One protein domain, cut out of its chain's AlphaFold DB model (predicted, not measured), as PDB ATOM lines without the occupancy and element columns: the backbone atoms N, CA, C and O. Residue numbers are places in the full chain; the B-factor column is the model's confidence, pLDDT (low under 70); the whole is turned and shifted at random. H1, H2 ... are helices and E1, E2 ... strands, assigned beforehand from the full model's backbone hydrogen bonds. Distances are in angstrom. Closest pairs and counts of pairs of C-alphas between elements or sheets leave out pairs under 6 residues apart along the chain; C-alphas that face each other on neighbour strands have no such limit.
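AT A GLANCE: This is residues 39 to 151 of the 154 residues of the protein "Hypothetical protein" of Didymodactylos carnosus (UniProt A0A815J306). A long, strongly twisted and curled sheet of five strands makes most of the body, and a small sheet of three strands crosses it near one end, the two forming a sandwich that is only partly face to face. The short helix H1 packs on the large sheet near the opposite end, and H2 packs on the large sheet along its edge strand E1. The printed part has 113 residues, with two named helices and eight named strands in the order E1 H1 E2 E3 H2 E4 E5 E6 E7 E8, of mixed class. The large sheet runs E1 E4 E8 E7 E2 and is mixed; the small one runs E3 E6 E5, all antiparallel. The whole is compact, with a radius of gyration of the C-alphas of 13.8 A and spans of 38 by 31 by 23 A.

IN THESE COORDINATES: E1, residues 39 to 49, begins at C-alpha 39 (105.747, 95.825, 151.068) and is 30.4 A long. H1 is residues 50 to 58, 11.9 A, and E2 residues 63 to 65. E3 is residues 70 to 73, and H2 residues 76 to 81. E4, residues 90 to 100, is 31.3 A long, from C-alpha 90 (126.542, 76.405, 162.719). E5 is residues 108 to 110 and E6 residues 122 to 125. E7, residues 130 to 140, is 27.1 A long and bends by 62 degrees at residue 134. E8, residues 143 to 150, is 22.3 A long and ends at C-alpha 150 (109.504, 86.926, 146.450).

HOW THE PARTS SIT: In the large sheet E1 and E4 are antiparallel at 161 degrees, with N 42 and O 97 2.9 A apart. E4 and E8 are parallel, with N 146 and O 94 at 2.9 A. E7 and E8 form a hairpin, with N 145 and O 137 at 2.8 A; E7 and E2 are antiparallel, with N 64 and O 131 at 2.8 A. In the small sheet N 72 and O 123 of E3 and E6 are 2.9 A apart, and in the hairpin E5 and E6 N 124 and O 109 are 2.9 A apart. The strands of the two sheets stand at 82 degrees; the closest C-alphas of E1 and E3, Arg 44 and Thr 72, are 5.1 A apart. The large sheet has helices on both faces, three layers, H1 on one face and H2 on the other. H1 has a height of 6.8 A over it; H2, at 7.7 A, lies over E1 and runs along the strands, at 14 degrees to E1 on the local plane. In both helices every O i to N i+4 pair is within hydrogen-bond range.

THE WHOLE: The C-alphas of Ser 88 and Asp 104, the two farthest apart, are 42.0 A from each other. The printed part has no cut. The link E5 to E6, 11 residues, is long. The mean pLDDT of the printed part is 85.1; residues 82 to 88, 104 and 112 to 120 are under 70.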
ATOM      1  N   ILE A  39     104.758  96.859 150.744       81.81
ATOM      2  CA  ILE A  39     105.747  95.825 151.068       81.81
ATOM      3  C   ILE A  39     105.396  95.182 152.408       81.81
ATOM      4  O   ILE A  39     105.418  95.840 153.445       81.81
ATOM      5  N   LEU A  40     105.102  93.884 152.377       88.12
ATOM      6  CA  LEU A  40     104.982  93.038 153.559       88.12
ATOM      7  C   LEU A  40     106.356  92.441 153.876       88.12
ATOM      8  O   LEU A  40     106.976  91.828 153.005       88.12
ATOM      9  N   ILE A  41     106.818  92.617 155.114       91.62
ATOM     10  CA  ILE A  41     108.098  92.080 155.587       91.62
ATOM     11  C   ILE A  41     107.824  90.903 156.515       91.62
ATOM     12  O   ILE A  41     107.128  91.053 157.518       91.62
ATOM     13  N   LEU A  42     108.388  89.747 156.177       93.12
ATOM     14  CA  LEU A  42     108.279  88.518 156.958       93.12
ATOM     15  C   LEU A  42     109.650  88.026 157.395       93.12
ATOM     16  O   LEU A  42     110.657  88.245 156.724       93.12
ATOM     17  N   TYR A  43     109.674  87.308 158.508       94.06
ATOM     18  CA  TYR A  43     110.888  86.828 159.136       94.06
ATOM     19  C   TYR A  43     110.858  85.320 159.350       94.06
ATOM     20  O   TYR A  43     109.828  84.735 159.688       94.06
ATOM     21  N   ARG A  44     112.028  84.692 159.209       92.38
ATOM     22  CA  ARG A  44     112.260  83.299 159.606       92.38
ATOM     23  C   ARG A  44     113.673  83.129 160.142       92.38
ATOM     24  O   ARG A  44     114.636  83.451 159.455       92.38
ATOM     25  N   GLY A  45     113.801  82.577 161.343       91.88
ATOM     26  CA  GLY A  45     115.083  82.105 161.858       91.88
ATOM     27  C   GLY A  45     115.387  80.696 161.356       91.88
ATOM     28  O   GLY A  45     114.516  79.826 161.380       91.88
ATOM     29  N   GLN A  46     116.617  80.452 160.911       90.62
ATOM     30  CA  GLN A  46     117.085  79.117 160.550       90.62
ATOM     31  C   GLN A  46     118.535  78.904 160.975       90.62
ATOM     32  O   GLN A  46     119.391  79.766 160.799       90.62
ATOM     33  N   THR A  47     118.814  77.718 161.507       90.44
ATOM     34  CA  THR A  47     120.186  77.237 161.695       90.44
ATOM     35  C   THR A  47     120.565  76.391 160.486       90.44
ATOM     36  O   THR A  47     119.769  75.554 160.064       90.44
ATOM     37  N   MET A  48     121.755  76.604 159.935       89.88
ATOM     38  CA  MET A  48     122.287  75.833 158.811       89.88
ATOM     39  C   MET A  48     123.772  75.543 159.015       89.88
ATOM     40  O   MET A  48     124.467  76.262 159.742       89.88
ATOM     41  N   ASN A  49     124.255  74.472 158.393       91.88
ATOM     42  CA  ASN A  49     125.677  74.146 158.439       91.88
ATOM     43  C   ASN A  49     126.491  75.095 157.538       91.88
ATOM     44  O   ASN A  49     125.937  75.876 156.762       91.88
ATOM     45  N   ASN A  50     127.821  75.045 157.657       91.62
ATOM     46  CA  ASN A  50     128.697  75.933 156.891       91.62
ATOM     47  C   ASN A  50     128.566  75.727 155.374       91.62
ATOM     48  O   ASN A  50     128.555  76.712 154.646       91.62
ATOM     49  N   ASP A  51     128.411  74.494 154.891       94.00
ATOM     50  CA  ASP A  51     128.333  74.222 153.449       94.00
ATOM     51  C   ASP A  51     127.037  74.772 152.833       94.00
ATOM     52  O   ASP A  51     127.046  75.354 151.748       94.00
ATOM     53  N   GLU A  52     125.910  74.610 153.525       93.00
ATOM     54  CA  GLU A  52     124.617  75.194 153.152       93.00
ATOM     55  C   GLU A  52     124.666  76.721 153.182       93.00
ATOM     56  O   GLU A  52     124.191  77.381 152.254       93.00
ATOM     57  N   PHE A  53     125.283  77.285 154.221       95.06
ATOM     58  CA  PHE A  53     125.445  78.724 154.353       95.06
ATOM     59  C   PHE A  53     126.313  79.319 153.244       95.06
ATOM     60  O   PHE A  53     125.933  80.323 152.643       95.06
ATOM     61  N   GLU A  54     127.456  78.708 152.932       95.62
ATOM     62  CA  GLU A  54     128.332  79.202 151.870       95.62
ATOM     63  C   GLU A  54     127.654  79.095 150.498       95.62
ATOM     64  O   GLU A  54     127.803  79.995 149.674       95.62
ATOM     65  N   LYS A  55     126.823  78.070 150.255       96.19
ATOM     66  CA  LYS A  55     125.977  78.017 149.048       96.19
ATOM     67  C   LYS A  55     124.997  79.188 148.985       96.19
ATOM     68  O   LYS A  55     124.870  79.806 147.933       96.19
ATOM     69  N   LEU A  56     124.326  79.513 150.093       96.38
ATOM     70  CA  LEU A  56     123.409  80.655 150.165       96.38
ATOM     71  C   LEU A  56     124.147  81.977 149.900       96.38
ATOM     72  O   LEU A  56     123.724  82.771 149.063       96.38
ATOM     73  N   LYS A  57     125.267  82.194 150.594       96.75
ATOM     74  CA  LYS A  57     126.064  83.422 150.527       96.75
ATOM     75  C   LYS A  57     126.690  83.639 149.148       96.75
ATOM     76  O   LYS A  57     126.669  84.756 148.642       96.75
ATOM     77  N   ASN A  58     127.200  82.585 148.516       97.69
ATOM     78  CA  ASN A  58     127.788  82.674 147.177       97.69
ATOM     79  C   ASN A  58     126.732  82.798 146.065       97.69
ATOM     80  O   ASN A  58     127.076  83.138 144.938       97.69
ATOM     81  N   ASN A  59     125.453  82.561 146.376       97.25
ATOM     82  CA  ASN A  59     124.331  82.688 145.444       97.25
ATOM     83  C   ASN A  59     123.576  84.028 145.587       97.25
ATOM     84  O   ASN A  59     122.435  84.157 145.137       97.25
ATOM     85  N   VAL A  60     124.183  85.046 146.212       98.00
ATOM     86  CA  VAL A  60     123.625  86.410 146.230       98.00
ATOM     87  C   VAL A  60     123.403  86.902 144.796       98.00
ATOM     88  O   VAL A  60     124.262  86.781 143.929       98.00
ATOM     89  N   GLY A  61     122.216  87.451 144.537       96.44
ATOM     90  CA  GLY A  61     121.740  87.841 143.210       96.44
ATOM     91  C   GLY A  61     120.959  86.745 142.477       96.44
ATOM     92  O   GLY A  61     120.143  87.092 141.613       96.44
ATOM     93  N   GLY A  62     121.168  85.476 142.846       96.69
ATOM     94  CA  GLY A  62     120.486  84.296 142.318       96.69
ATOM     95  C   GLY A  62     119.172  83.969 143.033       96.69
ATOM     96  O   GLY A  62     118.595  84.804 143.736       96.69
ATOM     97  N   PHE A  63     118.689  82.739 142.833       95.25
ATOM     98  CA  PHE A  63     117.401  82.267 143.346       95.25
ATOM     99  C   PHE A  63     117.552  81.106 144.329       95.25
ATOM    100  O   PHE A  63     118.459  80.282 144.201       95.25
ATOM    101  N   VAL A  64     116.622  81.018 145.276       94.12
ATOM    102  CA  VAL A  64     116.438  79.888 146.189       94.12
ATOM    103  C   VAL A  64     114.968  79.490 146.204       94.12
ATOM    104  O   VAL A  64     114.091  80.347 146.268       94.12
ATOM    105  N   SER A  65     114.690  78.193 146.142       92.50
ATOM    106  CA  SER A  65     113.335  77.649 146.241       92.50
ATOM    107  C   SER A  65     113.171  76.840 147.518       92.50
ATOM    108  O   SER A  65     114.091  76.122 147.912       92.50
ATOM    109  N   VAL A  66     111.982  76.878 148.114       87.62
ATOM    110  CA  VAL A  66     111.635  75.989 149.230       87.62
ATOM    111  C   VAL A  66     110.917  74.741 148.728       87.62
ATOM    112  O   VAL A  66     109.980  74.814 147.941       87.62
ATOM    113  N   ASN A  67     111.364  73.571 149.176       87.06
ATOM    114  CA  ASN A  67     110.800  72.268 148.797       87.06
ATOM    115  C   ASN A  67     109.761  71.742 149.803       87.06
ATOM    116  O   ASN A  67     109.320  70.606 149.692       87.06
ATOM    117  N   SER A  68     109.418  72.547 150.802       84.75
ATOM    118  CA  SER A  68     108.467  72.274 151.879       84.75
ATOM    119  C   SER A  68     107.695  73.563 152.172       84.75
ATOM    120  O   SER A  68     108.078  74.633 151.688       84.75
ATOM    121  N   PHE A  69     106.594  73.475 152.924       86.62
ATOM    122  CA  PHE A  69     105.934  74.677 153.426       86.62
ATOM    123  C   PHE A  69     106.899  75.471 154.313       86.62
ATOM    124  O   PHE A  69     107.595  74.899 155.154       86.62
ATOM    125  N   MET A  70     106.953  76.787 154.121       89.31
ATOM    126  CA  MET A  70     107.879  77.656 154.847       89.31
ATOM    127  C   MET A  70     107.102  78.588 155.772       89.31
ATOM    128  O   MET A  70     106.504  79.562 155.318       89.31
ATOM    129  N   SER A  71     107.131  78.281 157.070       89.06
ATOM    130  CA  SER A  71     106.578  79.141 158.121       89.06
ATOM    131  C   SER A  71     107.413  80.400 158.300       89.06
ATOM    132  O   SER A  71     108.652  80.341 158.357       89.06
ATOM    133  N   THR A  72     106.724  81.524 158.424       91.50
ATOM    134  CA  THR A  72     107.292  82.853 158.640       91.50
ATOM    135  C   THR A  72     106.392  83.652 159.574       91.50
ATOM    136  O   THR A  72     105.241  83.290 159.790       91.50
ATOM    137  N   THR A  73     106.909  84.735 160.134       88.62
ATOM    138  CA  THR A  73     106.178  85.611 161.059       88.62
ATOM    139  C   THR A  73     106.426  87.068 160.693       88.62
ATOM    140  O   THR A  73     107.509  87.410 160.217       88.62
ATOM    141  N   THR A  74     105.465  87.957 160.934       88.12
ATOM    142  CA  THR A  74     105.704  89.413 160.872       88.12
ATOM    143  C   THR A  74     106.564  89.900 162.048       88.12
ATOM    144  O   THR A  74     107.161  90.976 161.993       88.12
ATOM    145  N   ASN A  75     106.686  89.101 163.114       87.88
ATOM    146  CA  ASN A  75     107.401  89.455 164.327       87.88
ATOM    147  C   ASN A  75     108.863  88.988 164.284       87.88
ATOM    148  O   ASN A  75     109.206  87.830 164.542       87.88
ATOM    149  N   ARG A  76     109.771  89.938 164.045       89.38
ATOM    150  CA  ARG A  76     111.219  89.685 164.036       89.38
ATOM    151  C   ARG A  76     111.730  89.041 165.328       89.38
ATOM    152  O   ARG A  76     112.643  88.220 165.269       89.38
ATOM    153  N   HIS A  77     111.189  89.404 166.491       86.00
ATOM    154  CA  HIS A  77     111.640  88.850 167.772       86.00
ATOM    155  C   HIS A  77     111.292  87.370 167.902       86.00
ATOM    156  O   HIS A  77     112.131  86.602 168.366       86.00
ATOM    157  N   VAL A  78     110.111  86.969 167.425       83.44
ATOM    158  CA  VAL A  78     109.706  85.558 167.349       83.44
ATOM    159  C   VAL A  78     110.676  84.798 166.444       83.44
ATOM    160  O   VAL A  78     111.271  83.812 166.875       83.44
ATOM    161  N   ALA A  79     110.958  85.309 165.241       84.31
ATOM    162  CA  ALA A  79     111.906  84.676 164.322       84.31
ATOM    163  C   ALA A  79     113.325  84.544 164.902       84.31
ATOM    164  O   ALA A  79     113.982  83.527 164.689       84.31
ATOM    165  N   VAL A  80     113.800  85.547 165.646       83.19
ATOM    166  CA  VAL A  80     115.101  85.495 166.330       83.19
ATOM    167  C   VAL A  80     115.078  84.534 167.521       83.19
ATOM    168  O   VAL A  80     116.089  83.895 167.779       83.19
ATOM    169  N   ALA A  81     113.957  84.367 168.226       77.19
ATOM    170  CA  ALA A  81     113.853  83.406 169.328       77.19
ATOM    171  C   ALA A  81     114.001  81.946 168.857       77.19
ATOM    172  O   ALA A  81     114.549  81.119 169.585       77.19
ATOM    173  N   PHE A  82     113.603  81.637 167.616       68.31
ATOM    174  CA  PHE A  82     113.854  80.333 166.982       68.31
ATOM    175  C   PHE A  82     115.331  80.083 166.640       68.31
ATOM    176  O   PHE A  82     115.727  78.966 166.300       68.31
ATOM    177  N   VAL A  83     116.174  81.109 166.743       64.81
ATOM    178  CA  VAL A  83     117.616  81.003 166.572       64.81
ATOM    179  C   VAL A  83     118.230  80.585 167.913       64.81
ATOM    180  O   VAL A  83     118.498  81.416 168.776       64.81
ATOM    181  N   GLY A  84     118.400  79.272 168.104       59.78
ATOM    182  CA  GLY A  84     118.848  78.661 169.361       59.78
ATOM    183  C   GLY A  84     120.293  78.969 169.798       59.78
ATOM    184  O   GLY A  84     120.951  79.897 169.327       59.78
ATOM    185  N   ASN A  85     120.804  78.159 170.735       57.50
ATOM    186  CA  ASN A  85     122.110  78.357 171.378       57.50
ATOM    187  C   ASN A  85     123.267  78.403 170.373       57.50
ATOM    188  O   ASN A  85     123.462  77.449 169.623       57.50
ATOM    189  N   LYS A  86     124.045  79.493 170.419       61.72
ATOM    190  CA  LYS A  86     125.106  79.847 169.466       61.72
ATOM    191  C   LYS A  86     126.298  78.880 169.531       61.72
ATOM    192  O   LYS A  86     127.223  79.089 170.307       61.72
ATOM    193  N   SER A  87     126.298  77.850 168.691       67.44
ATOM    194  CA  SER A  87     127.459  77.004 168.406       67.44
ATOM    195  C   SER A  87     128.310  77.631 167.300       67.44
ATOM    196  O   SER A  87     127.780  78.211 166.353       67.44
ATOM    197  N   SER A  88     129.634  77.499 167.395       68.81
ATOM    198  CA  SER A  88     130.578  77.965 166.368       68.81
ATOM    199  C   SER A  88     130.527  77.141 165.076       68.81
ATOM    200  O   SER A  88     130.991  77.605 164.035       68.81
ATOM    201  N   LEU A  89     129.957  75.933 165.139       80.00
ATOM    202  CA  LEU A  89     129.873  74.987 164.024       80.00
ATOM    203  C   LEU A  89     128.697  75.256 163.075       80.00
ATOM    204  O   LEU A  89     128.662  74.693 161.985       80.00
ATOM    205  N   MET A  90     127.745  76.095 163.487       86.31
ATOM    206  CA  MET A  90     126.542  76.405 162.719       86.31
ATOM    207  C   MET A  90     126.440  77.903 162.445       86.31
ATOM    208  O   MET A  90     126.912  78.738 163.222       86.31
ATOM    209  N   LYS A  91     125.790  78.245 161.334       89.19
ATOM    210  CA  LYS A  91     125.414  79.617 161.006       89.19
ATOM    211  C   LYS A  91     123.940  79.809 161.290       89.19
ATOM    212  O   LYS A  91     123.101  78.986 160.927       89.19
ATOM    213  N   TYR A  92     123.638  80.918 161.937       90.25
ATOM    214  CA  TYR A  92     122.281  81.340 162.203       90.25
ATOM    215  C   TYR A  92     121.903  82.386 161.186       90.25
ATOM    216  O   TYR A  92     122.537  83.434 161.123       90.25
ATOM    217  N   VAL A  93     120.877  82.113 160.400       93.38
ATOM    218  CA  VAL A  93     120.405  83.022 159.368       93.38
ATOM    219  C   VAL A  93     119.006  83.476 159.734       93.38
ATOM    220  O   VAL A  93     118.086  82.670 159.866       93.38
ATOM    221  N   LEU A  94     118.857  84.782 159.912       94.94
ATOM    222  CA  LEU A  94     117.570  85.449 159.919       94.94
ATOM    223  C   LEU A  94     117.234  85.819 158.477       94.94
ATOM    224  O   LEU A  94     117.848  86.715 157.901       94.94
ATOM    225  N   PHE A  95     116.263  85.129 157.899       96.06
ATOM    226  CA  PHE A  95     115.685  85.532 156.631       96.06
ATOM    227  C   PHE A  95     114.739  86.707 156.856       96.06
ATOM    228  O   PHE A  95     113.848  86.624 157.700       96.06
ATOM    229  N   GLU A  96     114.944  87.775 156.095       96.81
ATOM    230  CA  GLU A  96     114.038  88.914 155.977       96.81
ATOM    231  C   GLU A  96     113.477  88.905 154.557       96.81
ATOM    232  O   GLU A  96     114.209  89.089 153.584       96.81
ATOM    233  N   ILE A  97     112.189  88.610 154.430       95.19
ATOM    234  CA  ILE A  97     111.512  88.383 153.157       95.19
ATOM    235  C   ILE A  97     110.641  89.595 152.867       95.19
ATOM    236  O   ILE A  97     109.644  89.831 153.544       95.19
ATOM    237  N   ASN A  98     111.013  90.336 151.832       93.12
ATOM    238  CA  ASN A  98     110.287  91.497 151.349       93.12
ATOM    239  C   ASN A  98     109.341  91.075 150.221       93.12
ATOM    240  O   ASN A  98     109.774  90.578 149.176       93.12
ATOM    241  N   ILE A  99     108.044  91.274 150.427       88.44
ATOM    242  CA  ILE A  99     106.998  90.868 149.491       88.44
ATOM    243  C   ILE A  99     106.270  92.103 148.999       88.44
ATOM    244  O   ILE A  99     105.689  92.831 149.795       88.44
ATOM    245  N   ASN A 100     106.240  92.303 147.686       84.44
ATOM    246  CA  ASN A 100     105.279  93.225 147.101       84.44
ATOM    247  C   ASN A 100     103.872  92.631 147.280       84.44
ATOM    248  O   ASN A 100     103.641  91.491 146.895       84.44
ATOM    249  N   ILE A 101     102.924  93.345 147.882       73.31
ATOM    250  CA  ILE A 101     101.585  92.781 148.129       73.31
ATOM    251  C   ILE A 101     100.662  92.832 146.900       73.31
ATOM    252  O   ILE A 101      99.560  92.281 146.941       73.31
ATOM    253  N   HIS A 102     101.120  93.445 145.805       73.12
ATOM    254  CA  HIS A 102     100.414  93.533 144.521       73.12
ATOM    255  C   HIS A 102     100.769  92.428 143.525       73.12
ATOM    256  O   HIS A 102     100.549  92.594 142.330       73.12
ATOM    257  N   LEU A 103     101.341  91.323 143.992       71.88
ATOM    258  CA  LEU A 103     101.607  90.181 143.124       71.88
ATOM    259  C   LEU A 103     100.283  89.571 142.655       71.88
ATOM    260  O   LEU A 103      99.371  89.363 143.464       71.88
ATOM    261  N   ASP A 104     100.220  89.225 141.371       69.88
ATOM    262  CA  ASP A 104      99.066  88.545 140.768       69.88
ATOM    263  C   ASP A 104      98.835  87.161 141.392       69.88
ATOM    264  O   ASP A 104      97.705  86.686 141.504       69.88
ATOM    265  N   THR A 105      99.917  86.517 141.841       72.31
ATOM    266  CA  THR A 105      99.871  85.235 142.547       72.31
ATOM    267  C   THR A 105     100.449  85.379 143.949       72.31
ATOM    268  O   THR A 105     101.519  85.949 144.157       72.31
ATOM    269  N   LYS A 106      99.728  84.843 144.937       79.56
ATOM    270  CA  LYS A 106     100.139  84.850 146.344       79.56
ATOM    271  C   LYS A 106     100.432  83.417 146.774       79.56
ATOM    272  O   LYS A 106      99.503  82.719 147.164       79.56
ATOM    273  N   PRO A 107     101.690  82.947 146.716       85.31
ATOM    274  CA  PRO A 107     102.059  81.604 147.162       85.31
ATOM    275  C   PRO A 107     102.148  81.515 148.697       85.31
ATOM    276  O   PRO A 107     102.966  80.777 149.234       85.31
ATOM    277  N   PHE A 108     101.360  82.314 149.421       86.19
ATOM    278  CA  PHE A 108     101.359  82.372 150.877       86.19
ATOM    279  C   PHE A 108      99.979  82.719 151.429       86.19
ATOM    280  O   PHE A 108      99.183  83.392 150.773       86.19
ATOM    281  N   ALA A 109      99.720  82.283 152.660       83.75
ATOM    282  CA  ALA A 109      98.501  82.586 153.396       83.75
ATOM    283  C   ALA A 109      98.820  82.895 154.865       83.75
ATOM    284  O   ALA A 109      99.726  82.302 155.449       83.75
ATOM    285  N   SER A 110      98.061  83.817 155.460       79.44
ATOM    286  CA  SER A 110      98.048  83.999 156.914       79.44
ATOM    287  C   SER A 110      97.284  82.846 157.555       79.44
ATOM    288  O   SER A 110      96.171  82.537 157.127       79.44
ATOM    289  N   ILE A 111      97.875  82.227 158.575       76.00
ATOM    290  CA  ILE A 111      97.267  81.127 159.337       76.00
ATOM    291  C   ILE A 111      97.084  81.481 160.817       76.00
ATOM    292  O   ILE A 111      96.846  80.613 161.651       76.00
ATOM    293  N   VAL A 112      97.125  82.775 161.148       68.31
ATOM    294  CA  VAL A 112      96.958  83.307 162.514       68.31
ATOM    295  C   VAL A 112      95.683  82.801 163.190       68.31
ATOM    296  O   VAL A 112      95.690  82.480 164.373       68.31
ATOM    297  N   HIS A 113      94.592  82.681 162.433       60.97
ATOM    298  CA  HIS A 113      93.306  82.203 162.948       60.97
ATOM    299  C   HIS A 113      93.259  80.689 163.213       60.97
ATOM    300  O   HIS A 113      92.303  80.212 163.819       60.97
ATOM    301  N   LEU A 114      94.272  79.947 162.758       57.59
ATOM    302  CA  LEU A 114      94.356  78.486 162.813       57.59
ATOM    303  C   LEU A 114      95.480  78.002 163.736       57.59
ATOM    304  O   LEU A 114      95.432  76.874 164.225       57.59
ATOM    305  N   SER A 115      96.490  78.841 163.984       53.78
ATOM    306  CA  SER A 115      97.576  78.519 164.902       53.78
ATOM    307  C   SER A 115      97.069  78.477 166.345       53.78
ATOM    308  O   SER A 115      96.391  79.390 166.822       53.78
ATOM    309  N   THR A 116      97.469  77.437 167.083       49.56
ATOM    310  CA  THR A 116      97.300  77.344 168.543       49.56
ATOM    311  C   THR A 116      97.964  78.530 169.270       49.56
ATOM    312  O   THR A 116      97.623  78.822 170.415       49.56
ATOM    313  N   PHE A 117      98.878  79.243 168.597       51.38
ATOM    314  CA  PHE A 117      99.607  80.408 169.088       51.38
ATOM    315  C   PHE A 117      99.243  81.654 168.266       51.38
ATOM    316  O   PHE A 117      99.989  82.103 167.399       51.38
ATOM    317  N   GLN A 118      98.088  82.254 168.569       54.72
ATOM    318  CA  GLN A 118      97.572  83.459 167.888       54.72
ATOM    319  C   GLN A 118      98.536  84.661 167.915       54.72
ATOM    320  O   GLN A 118      98.370  85.601 167.149       54.72
ATOM    321  N   THR A 119      99.541  84.645 168.791       55.19
ATOM    322  CA  THR A 119     100.525  85.720 168.968       55.19
ATOM    323  C   THR A 119     101.692  85.682 167.981       55.19
ATOM    324  O   THR A 119     102.528  86.582 168.011       55.19
ATOM    325  N   GLU A 120     101.819  84.631 167.166       58.56
ATOM    326  CA  GLU A 120     102.977  84.458 166.276       58.56
ATOM    327  C   GLU A 120     102.826  85.155 164.921       58.56
ATOM    328  O   GLU A 120     103.808  85.231 164.185       58.56
ATOM    329  N   ASP A 121     101.645  85.688 164.587       72.56
ATOM    330  CA  ASP A 121     101.366  86.336 163.298       72.56
ATOM    331  C   ASP A 121     101.893  85.519 162.096       72.56
ATOM    332  O   ASP A 121     102.588  86.025 161.207       72.56
ATOM    333  N   GLU A 122     101.628  84.206 162.125       77.75
ATOM    334  CA  GLU A 122     102.228  83.240 161.211       77.75
ATOM    335  C   GLU A 122     101.656  83.343 159.789       77.75
ATOM    336  O   GLU A 122     100.441  83.315 159.556       77.75
ATOM    337  N   ILE A 123     102.571  83.407 158.823       84.31
ATOM    338  CA  ILE A 123     102.305  83.350 157.390       84.31
ATOM    339  C   ILE A 123     103.085  82.181 156.795       84.31
ATOM    340  O   ILE A 123     104.295  82.044 156.998       84.31
ATOM    341  N   LEU A 124     102.383  81.343 156.039       87.19
ATOM    342  CA  LEU A 124     102.900  80.090 155.509       87.19
ATOM    343  C   LEU A 124     103.015  80.164 153.987       87.19
ATOM    344  O   LEU A 124     102.016  80.374 153.300       87.19
ATOM    345  N   PHE A 125     104.225  79.973 153.459       89.50
ATOM    346  CA  PHE A 125     104.451  79.861 152.017       89.50
ATOM    347  C   PHE A 125     104.273  78.430 151.525       89.50
ATOM    348  O   PHE A 125     104.698  77.479 152.188       89.50
ATOM    349  N   SER A 126     103.721  78.281 150.322       87.94
ATOM    350  CA  SER A 126     103.589  77.001 149.640       87.94
ATOM    351  C   SER A 126     104.939  76.448 149.183       87.94
ATOM    352  O   SER A 126     105.892  77.181 148.897       87.94
ATOM    353  N   MET A 127     104.992  75.125 149.043       88.00
ATOM    354  CA  MET A 127     106.101  74.434 148.386       88.00
ATOM    355  C   MET A 127     106.330  74.995 146.977       88.00
ATOM    356  O   MET A 127     105.386  75.391 146.295       88.00
ATOM    357  N   GLY A 128     107.584  75.022 146.536       88.25
ATOM    358  CA  GLY A 128     107.968  75.538 145.223       88.25
ATOM    359  C   GLY A 128     108.062  77.061 145.148       88.25
ATOM    360  O   GLY A 128     108.438  77.576 144.099       88.25
ATOM    361  N   THR A 129     107.778  77.790 146.234       90.94
ATOM    362  CA  THR A 129     107.988  79.244 146.264       90.94
ATOM    363  C   THR A 129     109.456  79.565 146.002       90.94
ATOM    364  O   THR A 129     110.348  78.988 146.632       90.94
ATOM    365  N   VAL A 130     109.697  80.497 145.078       93.38
ATOM    366  CA  VAL A 130     111.031  80.942 144.677       93.38
ATOM    367  C   VAL A 130     111.283  82.353 145.191       93.38
ATOM    368  O   VAL A 130     110.488  83.268 144.983       93.38
ATOM    369  N   PHE A 131     112.435  82.545 145.817       94.75
ATOM    370  CA  PHE A 131     112.911  83.828 146.303       94.75
ATOM    371  C   PHE A 131     114.195  84.211 145.586       94.75
ATOM    372  O   PHE A 131     115.046  83.366 145.309       94.75
ATOM    373  N   ARG A 132     114.373  85.502 145.331       95.94
ATOM    374  CA  ARG A 132     115.659  86.058 144.920       95.94
ATOM    375  C   ARG A 132     116.451  86.473 146.152       95.94
ATOM    376  O   ARG A 132     115.922  87.182 147.005       95.94
ATOM    377  N   ILE A 133     117.716  86.070 146.219       97.44
ATOM    378  CA  ILE A 133     118.625  86.449 147.303       97.44
ATOM    379  C   ILE A 133     119.180  87.834 146.984       97.44
ATOM    380  O   ILE A 133     119.896  88.015 146.000       97.44
ATOM    381  N   LYS A 134     118.828  88.835 147.785       97.56
ATOM    382  CA  LYS A 134     119.241  90.225 147.575       97.56
ATOM    383  C   LYS A 134     120.579  90.527 148.219       97.56
ATOM    384  O   LYS A 134     121.423  91.145 147.577       97.56
ATOM    385  N   ASN A 135     120.752  90.085 149.455       97.88
ATOM    386  CA  ASN A 135     121.940  90.345 150.245       97.88
ATOM    387  C   ASN A 135     122.093  89.272 151.327       97.88
ATOM    388  O   ASN A 135     121.101  88.707 151.790       97.88
ATOM    389  N   VAL A 136     123.330  89.013 151.740       97.69
ATOM    390  CA  VAL A 136     123.653  88.186 152.905       97.69
ATOM    391  C   VAL A 136     124.733  88.909 153.698       97.69
ATOM    392  O   VAL A 136     125.871  89.019 153.245       97.69
ATOM    393  N   GLU A 137     124.386  89.384 154.889       96.25
ATOM    394  CA  GLU A 137     125.285  90.168 155.737       96.25
ATOM    395  C   GLU A 137     125.393  89.597 157.148       96.25
ATOM    396  O   GLU A 137     124.480  88.950 157.663       96.25
ATOM    397  N   GLN A 138     126.533  89.827 157.790       93.81
ATOM    398  CA  GLN A 138     126.759  89.394 159.162       93.81
ATOM    399  C   GLN A 138     126.240  90.461 160.122       93.81
ATOM    400  O   GLN A 138     126.687  91.603 160.071       93.81
ATOM    401  N   LEU A 139     125.335  90.089 161.030       89.38
ATOM    402  CA  LEU A 139     124.838  91.002 162.064       89.38
ATOM    403  C   LEU A 139     125.680  90.932 163.344       89.38
ATOM    404  O   LEU A 139     125.906  91.937 164.007       89.38
ATOM    405  N   SER A 140     126.115  89.731 163.734       84.31
ATOM    406  CA  SER A 140     127.023  89.497 164.870       84.31
ATOM    407  C   SER A 140     127.637  88.101 164.763       84.31
ATOM    408  O   SER A 140     127.050  87.266 164.093       84.31
ATOM    409  N   HIS A 141     128.765  87.816 165.432       80.88
ATOM    410  CA  HIS A 141     129.436  86.497 165.519       80.88
ATOM    411  C   HIS A 141     128.921  85.399 164.559       80.88
ATOM    412  O   HIS A 141     129.436  85.243 163.457       80.88
ATOM    413  N   SER A 142     127.901  84.633 164.957       83.06
ATOM    414  CA  SER A 142     127.304  83.549 164.167       83.06
ATOM    415  C   SER A 142     125.933  83.888 163.562       83.06
ATOM    416  O   SER A 142     125.374  83.045 162.865       83.06
ATOM    417  N   LEU A 143     125.404  85.094 163.804       88.88
ATOM    418  CA  LEU A 143     124.138  85.594 163.269       88.88
ATOM    419  C   LEU A 143     124.348  86.384 161.978       88.88
ATOM    420  O   LEU A 143     125.025  87.413 161.944       88.88
ATOM    421  N   TRP A 144     123.658  85.936 160.947       94.06
ATOM    422  CA  TRP A 144     123.608  86.509 159.618       94.06
ATOM    423  C   TRP A 144     122.174  86.904 159.292       94.06
ATOM    424  O   TRP A 144     121.224  86.303 159.794       94.06
ATOM    425  N   LYS A 145     122.018  87.908 158.439       95.94
ATOM    426  CA  LYS A 145     120.749  88.285 157.833       95.94
ATOM    427  C   LYS A 145     120.822  87.978 156.347       95.94
ATOM    428  O   LYS A 145     121.775  88.388 155.689       95.94
ATOM    429  N   ALA A 146     119.826  87.269 155.838       97.50
ATOM    430  CA  ALA A 146     119.649  87.046 154.412       97.50
ATOM    431  C   ALA A 146     118.386  87.773 153.954       97.50
ATOM    432  O   ALA A 146     117.280  87.449 154.387       97.50
ATOM    433  N   GLU A 147     118.557  88.764 153.090       97.81
ATOM    434  CA  GLU A 147     117.452  89.512 152.501       97.81
ATOM    435  C   GLU A 147     116.953  88.777 151.266       97.81
ATOM    436  O   GLU A 147     117.710  88.514 150.326       97.81
ATOM    437  N   LEU A 148     115.665  88.463 151.264       96.50
ATOM    438  CA  LEU A 148     114.980  87.772 150.191       96.50
ATOM    439  C   LEU A 148     113.874  88.658 149.623       96.50
ATOM    440  O   LEU A 148     113.233  89.422 150.342       96.50
ATOM    441  N   THR A 149     113.613  88.518 148.331       94.12
ATOM    442  CA  THR A 149     112.405  89.058 147.695       94.12
ATOM    443  C   THR A 149     111.659  87.938 147.004       94.12
ATOM    444  O   THR A 149     112.286  87.133 146.313       94.12
ATOM    445  N   LEU A 150     110.336  87.893 147.162       91.00
ATOM    446  CA  LEU A 150     109.504  86.926 146.450       91.00
ATOM    447  C   LEU A 150     109.655  87.133 144.934       91.00
ATOM    448  O   LEU A 150     109.531  88.258 144.451       91.00
ATOM    449  N   SER A 151     109.987  86.067 144.202       86.75
ATOM    450  CA  SER A 151     110.113  86.118 142.747       86.75
ATOM    451  C   SER A 151     108.791  85.736 142.100       86.75
ATOM    452  O   SER A 151     108.216  84.703 142.428       86.75
TER     453      SER A 151